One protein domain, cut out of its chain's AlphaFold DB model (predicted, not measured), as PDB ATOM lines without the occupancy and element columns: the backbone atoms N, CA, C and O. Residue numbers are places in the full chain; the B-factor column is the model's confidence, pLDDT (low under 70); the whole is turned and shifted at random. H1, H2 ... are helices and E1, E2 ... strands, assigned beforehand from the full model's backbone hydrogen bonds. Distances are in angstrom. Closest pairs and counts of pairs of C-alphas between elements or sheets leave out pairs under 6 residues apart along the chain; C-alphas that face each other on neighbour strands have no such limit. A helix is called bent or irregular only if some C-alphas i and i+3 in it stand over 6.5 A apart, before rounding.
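AT A GLANCE: This is residues 214 to 282 of the 304 residues of an uncharacterized protein of bacterium HR16 (UniProt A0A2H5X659). A long, thin, curled ribbon of four antiparallel strands is built round two long strands, E1 and E3, that run side by side along the length; the short strand E2 and the one helix H1 lie toward one end, with H1 over one face of the sheet, and E4 runs along the other side of E3 from the opposite end. The printed part has 69 residues, with one named helix and four named strands in the chain order E1, E2, H1, E3, E4, and its class is mostly strand. The sheet's order is E2, E1, E3, E4, and its neighbours are antiparallel. The whole is a rod spanning 53 by 22 by 15 A, only just extended, close to loose, with a radius of gyration of the C-alphas of 16.9 A.

IN THESE COORDINATES: E1, residues 214 to 225, begins at C-alpha 214 at (135.499, 87.087, 81.181) and is 35.1 A long. E2, residues 230 to 233, follows. H1, residues 236 to 245, is 14.7 A long and irregular, with C-alphas 241 and 244 7.1 A apart. E3, residues 253 to 266, is the longest strand at 41.0 A and ends at C-alpha 266 at (140.331, 77.145, 84.732). E4, residues 272 to 281, is 27.5 A long and ends at C-alpha 281 at (138.837, 102.736, 71.838).

HOW THE PARTS SIT: The sheet is twisted and curled like part of a barrel. E1 and E3, the inner strands, are antiparallel at 165 degrees, with N 217 and O 260 within hydrogen-bond range at 2.8 A. The edge strand E2 forms a hairpin with E1, at 149 degrees, with N 224 and O 231 2.8 A apart. E3 and E4, the other edge strand, form a second hairpin at 163 degrees, with N 261 and O 277 2.8 A apart. E2 is apart from E3 and E4. H1 is on the sheet, giving two layers, a helix on one face of a sheet, at a height over the sheet of 8.7 A. It lies over E2 and only just over E1, on which 3 of its C-alphas fall, and runs along the strands, at 24 degrees to E2 on the local plane. The closest C-alphas of E2 and H1 are those of Ala 233 and Leu 239, 5.2 A apart. E2, H1 and E3 make a split strand-helix-strand unit, two strands running the same way with E1 between them in the sheet, and its crossover is right-handed. In H1, 4 of 6 O i to N i+4 pairs are within hydrogen-bond range.

THE WHOLE: The two C-alphas farthest apart, those of Asn 248 and Ile 267, are 52.9 A apart. The printed part has no cut and no long link; the link from H1 to E3, 7 residues, is short and the others are tight. The mean pLDDT of the printed part is 74.0, and residues 219 to 238, 247 to 257 and 282 are under 70.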
ATOM      1  N   VAL A 214     134.988  85.783  81.608       94.81
ATOM      2  CA  VAL A 214     135.499  87.087  81.181       94.81
ATOM      3  C   VAL A 214     135.243  88.103  82.277       94.81
ATOM      4  O   VAL A 214     134.115  88.256  82.745       94.81
ATOM      5  N   GLU A 215     136.283  88.838  82.643       91.25
ATOM      6  CA  GLU A 215     136.144  90.081  83.387       91.25
ATOM      7  C   GLU A 215     136.456  91.249  82.466       91.25
ATOM      8  O   GLU A 215     137.345  91.181  81.619       91.25
ATOM      9  N   ARG A 216     135.689  92.325  82.619       88.00
ATOM     10  CA  ARG A 216     135.879  93.550  81.858       88.00
ATOM     11  C   ARG A 216     135.852  94.737  82.794       88.00
ATOM     12  O   ARG A 216     134.905  94.894  83.566       88.00
ATOM     13  N   TRP A 217     136.867  95.567  82.649       79.50
ATOM     14  CA  TRP A 217     137.047  96.842  83.309       79.50
ATOM     15  C   TRP A 217     137.200  97.934  82.256       79.50
ATOM     16  O   TRP A 217     137.707  97.706  81.158       79.50
ATOM     17  N   ARG A 218     136.683  99.122  82.554       71.75
ATOM     18  CA  ARG A 218     136.786 100.278  81.665       71.75
ATOM     19  C   ARG A 218     137.370 101.422  82.457       71.75
ATOM     20  O   ARG A 218     136.694 101.952  83.331       71.75
ATOM     21  N   GLU A 219     138.581 101.807  82.104       62.78
ATOM     22  CA  GLU A 219     139.179 103.043  82.580       62.78
ATOM     23  C   GLU A 219     138.816 104.140  81.577       62.78
ATOM     24  O   GLU A 219     139.017 104.008  80.364       62.78
ATOM     25  N   GLY A 220     138.169 105.194  82.070       58.69
ATOM     26  CA  GLY A 220     137.895 106.392  81.290       58.69
ATOM     27  C   GLY A 220     138.857 107.486  81.715       58.69
ATOM     28  O   GLY A 220     138.788 107.925  82.852       58.69
ATOM     29  N   ALA A 221     139.714 107.951  80.809       56.06
ATOM     30  CA  ALA A 221     140.452 109.188  81.027       56.06
ATOM     31  C   ALA A 221     139.655 110.354  80.433       56.06
ATOM     32  O   ALA A 221     139.245 110.309  79.269       56.06
ATOM     33  N   TYR A 222     139.417 111.381  81.239       59.66
ATOM     34  CA  TYR A 222     138.769 112.623  80.849       59.66
ATOM     35  C   TYR A 222     139.818 113.720  80.800       59.66
ATOM     36  O   TYR A 222     140.449 113.977  81.819       59.66
ATOM     37  N   THR A 223     139.984 114.386  79.660       55.81
ATOM     38  CA  THR A 223     140.968 115.465  79.539       55.81
ATOM     39  C   THR A 223     140.287 116.825  79.351       55.81
ATOM     40  O   THR A 223     139.376 116.979  78.533       55.81
ATOM     41  N   LEU A 224     140.719 117.826  80.119       59.12
ATOM     42  CA  LEU A 224     140.419 119.243  79.909       59.12
ATOM     43  C   LEU A 224     141.681 119.932  79.403       59.12
ATOM     44  O   LEU A 224     142.684 119.967  80.112       59.12
ATOM     45  N   THR A 225     141.615 120.506  78.205       57.25
ATOM     46  CA  THR A 225     142.748 121.197  77.586       57.25
ATOM     47  C   THR A 225     142.382 122.647  77.289       57.25
ATOM     48  O   THR A 225     141.357 122.924  76.667       57.25
ATOM     49  N   ASP A 226     143.244 123.562  77.711       64.06
ATOM     50  CA  ASP A 226     143.305 124.961  77.271       64.06
ATOM     51  C   ASP A 226     144.651 125.185  76.553       64.06
ATOM     52  O   ASP A 226     145.514 124.305  76.557       64.06
ATOM     53  N   GLU A 227     144.877 126.351  75.951       59.44
ATOM     54  CA  GLU A 227     146.075 126.669  75.153       59.44
ATOM     55  C   GLU A 227     147.410 126.467  75.904       59.44
ATOM     56  O   GLU A 227     148.477 126.460  75.289       59.44
ATOM     57  N   ARG A 228     147.375 126.326  77.238       55.78
ATOM     58  CA  ARG A 228     148.560 126.250  78.107       55.78
ATOM     59  C   ARG A 228     148.580 125.077  79.089       55.78
ATOM     60  O   ARG A 228     149.645 124.801  79.636       55.78
ATOM     61  N   VAL A 229     147.447 124.425  79.359       59.47
ATOM     62  CA  VAL A 229     147.314 123.426  80.438       59.47
ATOM     63  C   VAL A 229     146.398 122.290  79.991       59.47
ATOM     64  O   VAL A 229     145.341 122.539  79.420       59.47
ATOM     65  N   SER A 230     146.808 121.053  80.281       59.62
ATOM     66  CA  SER A 230     146.012 119.837  80.097       59.62
ATOM     67  C   SER A 230     145.875 119.125  81.441       59.62
ATOM     68  O   SER A 230     146.879 118.922  82.126       59.62
ATOM     69  N   ILE A 231     144.648 118.782  81.830       62.78
ATOM     70  CA  ILE A 231     144.340 118.038  83.056       62.78
ATOM     71  C   ILE A 231     143.602 116.766  82.684       62.78
ATOM     72  O   ILE A 231     142.610 116.836  81.964       62.78
ATOM     73  N   THR A 232     144.063 115.636  83.213       60.69
ATOM     74  CA  THR A 232     143.447 114.322  83.022       60.69
ATOM     75  C   THR A 232     142.835 113.845  84.337       60.69
ATOM     76  O   THR A 232     143.518 113.868  85.357       60.69
ATOM     77  N   ALA A 233     141.583 113.393  84.310       63.66
ATOM     78  CA  ALA A 233     140.866 112.819  85.448       63.66
ATOM     79  C   ALA A 233     140.317 111.424  85.112       63.66
ATOM     80  O   ALA A 233     140.049 111.125  83.947       63.66
ATOM     81  N   GLU A 234     140.114 110.579  86.123       62.31
ATOM     82  CA  GLU A 234     139.658 109.187  85.949       62.31
ATOM     83  C   GLU A 234     138.123 109.064  85.952       62.31
ATOM     84  O   GLU A 234     137.551 108.018  85.635       62.31
ATOM     85  N   SER A 235     137.426 110.150  86.294       64.44
ATOM     86  CA  SER A 235     135.964 110.208  86.326       64.44
ATOM     87  C   SER A 235     135.424 111.571  85.868       64.44
ATOM     88  O   SER A 235     136.118 112.587  85.983       64.44
ATOM     89  N   PRO A 236     134.172 111.638  85.367       64.31
ATOM     90  CA  PRO A 236     133.523 112.911  85.069       64.31
ATOM     91  C   PRO A 236     133.389 113.799  86.308       64.31
ATOM     92  O   PRO A 236     133.461 115.020  86.192       64.31
ATOM     93  N   GLU A 237     133.159 113.199  87.479       68.81
ATOM     94  CA  GLU A 237     132.990 113.923  88.734       68.81
ATOM     95  C   GLU A 237     134.302 114.573  89.185       68.81
ATOM     96  O   GLU A 237     134.303 115.737  89.583       68.81
ATOM     97  N   GLU A 238     135.421 113.855  89.077       68.75
ATOM     98  CA  GLU A 238     136.755 114.387  89.365       68.75
ATOM     99  C   GLU A 238     137.160 115.470  88.356       68.75
ATOM    100  O   GLU A 238     137.687 116.512  88.749       68.75
ATOM    101  N   LEU A 239     136.832 115.285  87.074       70.88
ATOM    102  CA  LEU A 239     137.059 116.303  86.049       70.88
ATOM    103  C   LEU A 239     136.305 117.603  86.363       70.88
ATOM    104  O   LEU A 239     136.871 118.690  86.257       70.88
ATOM    105  N   GLU A 240     135.035 117.508  86.772       71.69
ATOM    106  CA  GLU A 240     134.227 118.680  87.128       71.69
ATOM    107  C   GLU A 240     134.756 119.355  88.401       71.69
ATOM    108  O   GLU A 240     134.819 120.582  88.475       71.69
ATOM    109  N   GLN A 241     135.226 118.569  89.376       77.44
ATOM    110  CA  GLN A 241     135.907 119.106  90.554       77.44
ATOM    111  C   GLN A 241     137.188 119.847  90.181       77.44
ATOM    112  O   GLN A 241     137.471 120.872  90.787       77.44
ATOM    113  N   GLN A 242     137.937 119.379  89.183       75.31
ATOM    114  CA  GLN A 242     139.194 119.979  88.728       75.31
ATOM    115  C   GLN A 242     139.004 121.076  87.668       75.31
ATOM    116  O   GLN A 242     139.960 121.772  87.332       75.31
ATOM    117  N   ARG A 243     137.774 121.317  87.191       73.56
ATOM    118  CA  ARG A 243     137.458 122.325  86.163       73.56
ATOM    119  C   ARG A 243     137.915 123.736  86.529       73.56
ATOM    120  O   ARG A 243     138.302 124.510  85.658       73.56
ATOM    121  N   HIS A 244     137.925 124.064  87.819       76.38
ATOM    122  CA  HIS A 244     138.420 125.349  88.318       76.38
ATOM    123  C   HIS A 244     139.905 125.607  87.997       76.38
ATOM    124  O   HIS A 244     140.327 126.761  87.991       76.38
ATOM    125  N   LEU A 245     140.690 124.560  87.724       73.06
ATOM    126  CA  LEU A 245     142.101 124.658  87.348       73.06
ATOM    127  C   LEU A 245     142.292 125.022  85.864       73.06
ATOM    128  O   LEU A 245     143.367 125.491  85.495       73.06
ATOM    129  N   VAL A 246     141.261 124.846  85.024       71.38
ATOM    130  CA  VAL A 246     141.284 125.195  83.591       71.38
ATOM    131  C   VAL A 246     139.967 125.874  83.167       71.38
ATOM    132  O   VAL A 246     139.186 125.324  82.390       71.38
ATOM    133  N   PRO A 247     139.681 127.090  83.666       66.56
ATOM    134  CA  PRO A 247     138.376 127.736  83.499       66.56
ATOM    135  C   PRO A 247     138.024 128.099  82.046       66.56
ATOM    136  O   PRO A 247     136.846 128.266  81.741       66.56
ATOM    137  N   ASN A 248     139.021 128.194  81.157       67.31
ATOM    138  CA  ASN A 248     138.843 128.513  79.735       67.31
ATOM    139  C   ASN A 248     138.918 127.282  78.813       67.31
ATOM    140  O   ASN A 248     138.881 127.443  77.594       67.31
ATOM    141  N   ALA A 249     139.032 126.064  79.361       60.81
ATOM    142  CA  ALA A 249     139.058 124.853  78.546       60.81
ATOM    143  C   ALA A 249     137.763 124.726  77.726       60.81
ATOM    144  O   ALA A 249     136.657 124.821  78.267       60.81
ATOM    145  N   LEU A 250     137.899 124.494  76.418       58.56
ATOM    146  CA  LEU A 250     136.772 124.173  75.538       58.56
ATOM    147  C   LEU A 250     136.083 122.892  76.040       58.56
ATOM    148  O   LEU A 250     136.757 121.935  76.429       58.56
ATOM    149  N   ASP A 251     134.745 122.870  76.039       53.00
ATOM    150  CA  ASP A 251     133.961 121.745  76.563       53.00
ATOM    151  C   ASP A 251     134.380 120.413  75.910       53.00
ATOM    152  O   ASP A 251     134.180 120.194  74.716       53.00
ATOM    153  N   ARG A 252     134.921 119.521  76.754       52.78
ATOM    154  CA  ARG A 252     135.226 118.096  76.528       52.78
ATOM    155  C   ARG A 252     136.010 117.776  75.255       52.78
ATOM    156  O   ARG A 252     135.432 117.548  74.191       52.78
ATOM    157  N   GLN A 253     137.309 117.529  75.412       50.91
ATOM    158  CA  GLN A 253     138.076 116.803  74.406       50.91
ATOM    159  C   GLN A 253     138.664 115.499  74.949       50.91
ATOM    160  O   GLN A 253     139.435 115.476  75.895       50.91
ATOM    161  N   GLN A 254     138.296 114.432  74.235       51.38
ATOM    162  CA  GLN A 254     138.854 113.082  74.240       51.38
ATOM    163  C   GLN A 254     138.662 112.257  75.513       51.38
ATOM    164  O   GLN A 254     139.339 112.401  76.522       51.38
ATOM    165  N   GLN A 255     137.752 111.296  75.376       54.31
ATOM    166  CA  GLN A 255     137.639 110.130  76.232       54.31
ATOM    167  C   GLN A 255     138.541 109.042  75.637       54.31
ATOM    168  O   GLN A 255     138.120 108.313  74.739       54.31
ATOM    169  N   ALA A 256     139.793 108.941  76.082       55.16
ATOM    170  CA  ALA A 256     140.564 107.732  75.809       55.16
ATOM    171  C   ALA A 256     139.978 106.641  76.707       55.16
ATOM    172  O   ALA A 256     140.190 106.642  77.919       55.16
ATOM    173  N   GLN A 257     139.140 105.778  76.131       65.62
ATOM    174  CA  GLN A 257     138.552 104.674  76.874       65.62
ATOM    175  C   GLN A 257     139.429 103.447  76.659       65.62
ATOM    176  O   GLN A 257     139.473 102.893  75.556       65.62
ATOM    177  N   ILE A 258     140.139 103.056  77.711       75.44
ATOM    178  CA  ILE A 258     140.898 101.812  77.730       75.44
ATOM    179  C   ILE A 258     139.963 100.750  78.297       75.44
ATOM    180  O   ILE A 258     139.475 100.839  79.425       75.44
ATOM    181  N   GLU A 259     139.650  99.754  77.475       84.94
ATOM    182  CA  GLU A 259     138.902  98.582  77.905       84.94
ATOM    183  C   GLU A 259     139.910  97.498  78.290       84.94
ATOM    184  O   GLU A 259     140.600  96.952  77.432       84.94
ATOM    185  N   GLN A 260     140.005  97.223  79.589       89.81
ATOM    186  CA  GLN A 260     140.776  96.114  80.135       89.81
ATOM    187  C   GLN A 260     139.881  94.878  80.169       89.81
ATOM    188  O   GLN A 260     138.782  94.898  80.728       89.81
ATOM    189  N   ILE A 261     140.319  93.798  79.540       92.94
ATOM    190  CA  ILE A 261     139.592  92.534  79.489       92.94
ATOM    191  C   ILE A 261     140.527  91.448  79.990       92.94
ATOM    192  O   ILE A 261     141.619  91.290  79.455       92.94
ATOM    193  N   THR A 262     140.072  90.663  80.959       95.19
ATOM    194  CA  THR A 262     140.792  89.478  81.414       95.19
ATOM    195  C   THR A 262     139.989  88.237  81.075       95.19
ATOM    196  O   THR A 262     138.828  88.083  81.466       95.19
ATOM    197  N   PHE A 263     140.622  87.328  80.347       97.56
ATOM    198  CA  PHE A 263     140.093  86.002  80.077       97.56
ATOM    199  C   PHE A 263     140.665  84.995  81.061       97.56
ATOM    200  O   PHE A 263     141.882  84.842  81.162       97.56
ATOM    201  N   TYR A 264     139.781  84.262  81.726       97.44
ATOM    202  CA  TYR A 264     140.125  83.202  82.661       97.44
ATOM    203  C   TYR A 264     139.756  81.848  82.071       97.44
ATOM    204  O   TYR A 264     138.615  81.632  81.663       97.44
ATOM    205  N   PHE A 265     140.709  80.920  82.093       98.00
ATOM    206  CA  PHE A 265     140.489  79.518  81.746       98.00
ATOM    207  C   PHE A 265     140.938  78.652  82.918       98.00
ATOM    208  O   PHE A 265     142.126  78.617  83.255       98.00
ATOM    209  N   GLY A 266     140.002  77.975  83.578       96.06
ATOM    210  CA  GLY A 266     140.331  77.145  84.732       96.06
ATOM    211  C   GLY A 266     139.135  76.841  85.615       96.06
ATOM    212  O   GLY A 266     138.013  76.775  85.137       96.06
ATOM    213  N   ILE A 267     139.396  76.628  86.899       93.69
ATOM    214  CA  ILE A 267     138.394  76.216  87.889       93.69
ATOM    215  C   ILE A 267     137.789  77.433  88.596       93.69
ATOM    216  O   ILE A 267     136.583  77.521  88.795       93.69
ATOM    217  N   ASP A 268     138.640  78.381  88.984       87.69
ATOM    218  CA  ASP A 268     138.242  79.629  89.633       87.69
ATOM    219  C   ASP A 268     139.273  80.735  89.361       87.69
ATOM    220  O   ASP A 268     140.278  80.527  88.673       87.69
ATOM    221  N   SER A 269     139.049  81.925  89.923       77.12
ATOM    222  CA  SER A 269     139.922  83.085  89.724       77.12
ATOM    223  C   SER A 269     141.370  82.855  90.172       77.12
ATOM    224  O   SER A 269     142.276  83.472  89.620       77.12
ATOM    225  N   ARG A 270     141.641  81.960  91.132       84.31
ATOM    226  CA  ARG A 270     142.999  81.624  91.608       84.31
ATOM    227  C   ARG A 270     143.598  80.435  90.861       84.31
ATOM    228  O   ARG A 270     144.809  80.380  90.654       84.31
ATOM    229  N   ARG A 271     142.760  79.489  90.447       92.56
ATOM    230  CA  ARG A 271     143.118  78.275  89.707       92.56
ATOM    231  C   ARG A 271     142.714  78.430  88.249       92.56
ATOM    232  O   ARG A 271     141.853  77.714  87.748       92.56
ATOM    233  N   SER A 272     143.345  79.381  87.580       95.38
ATOM    234  CA  SER A 272     143.147  79.658  86.159       95.38
ATOM    235  C   SER A 272     144.441  80.145  85.520       95.38
ATOM    236  O   SER A 272     145.350  80.651  86.195       95.38
ATOM    237  N   VAL A 273     144.537  79.957  84.209       96.50
ATOM    238  CA  VAL A 273     145.425  80.775  83.385       96.50
ATOM    239  C   VAL A 273     144.677  82.031  82.966       96.50
ATOM    240  O   VAL A 273     143.446  82.016  82.858       96.50
ATOM    241  N   ARG A 274     145.421  83.117  82.770       95.69
ATOM    242  CA  ARG A 274     144.861  84.438  82.508       95.69
ATOM    243  C   ARG A 274     145.473  85.036  81.254       95.69
ATOM    244  O   ARG A 274     146.658  84.838  80.983       95.69
ATOM    245  N   TYR A 275     144.647  85.761  80.518       96.44
ATOM    246  CA  TYR A 275     145.074  86.621  79.429       96.44
ATOM    247  C   TYR A 275     144.504  88.003  79.670       96.44
ATOM    248  O   TYR A 275     143.284  88.156  79.667       96.44
ATOM    249  N   ASP A 276     145.385  88.973  79.859       93.44
ATOM    250  CA  ASP A 276     145.021  90.370  80.040       93.44
ATOM    251  C   ASP A 276     145.162  91.093  78.699       93.44
ATOM    252  O   ASP A 276     146.190  90.993  78.024       93.44
ATOM    253  N   LEU A 277     144.100  91.778  78.285       93.31
ATOM    254  CA  LEU A 277     144.027  92.528  77.042       93.31
ATOM    255  C   LEU A 277     143.672  93.977  77.360       93.31
ATOM    256  O   LEU A 277     142.633  94.241  77.961       93.31
ATOM    257  N   SER A 278     144.489  94.907  76.878       90.44
ATOM    258  CA  SER A 278     144.190  96.338  76.905       90.44
ATOM    259  C   SER A 278     143.777  96.784  75.507       90.44
ATOM    260  O   SER A 278     144.554  96.667  74.562       90.44
ATOM    261  N   ILE A 279     142.543  97.266  75.354       88.75
ATOM    262  CA  ILE A 279     141.997  97.691  74.062       88.75
ATOM    263  C   ILE A 279     141.712  99.188  74.091       88.75
ATOM    264  O   ILE A 279     140.870  99.666  74.853       88.75
ATOM    265  N   HIS A 280     142.391  99.918  73.211       80.62
ATOM    266  CA  HIS A 280     142.213 101.351  73.027       80.62
ATOM    267  C   HIS A 280     141.014 101.630  72.116       80.62
ATOM    268  O   HIS A 280     141.045 101.316  70.924       80.62
ATOM    269  N   LYS A 281     139.963 102.260  72.652       73.12
ATOM    270  CA  LYS A 281     138.837 102.736  71.838       73.12
ATOM    271  C   LYS A 281     139.025 104.186  71.437       73.12
ATOM    272  O   LYS A 281     139.393 105.028  72.258       73.12
ATOM    273  N   LYS A 282     138.705 104.491  70.179       66.06
ATOM    274  CA  LYS A 282     138.605 105.869  69.712       66.06
ATOM    275  C   LYS A 282     137.237 106.406  70.135       66.06
ATOM    276  O   LYS A 282     136.216 105.760  69.918       66.06
TER     277      LYS A 282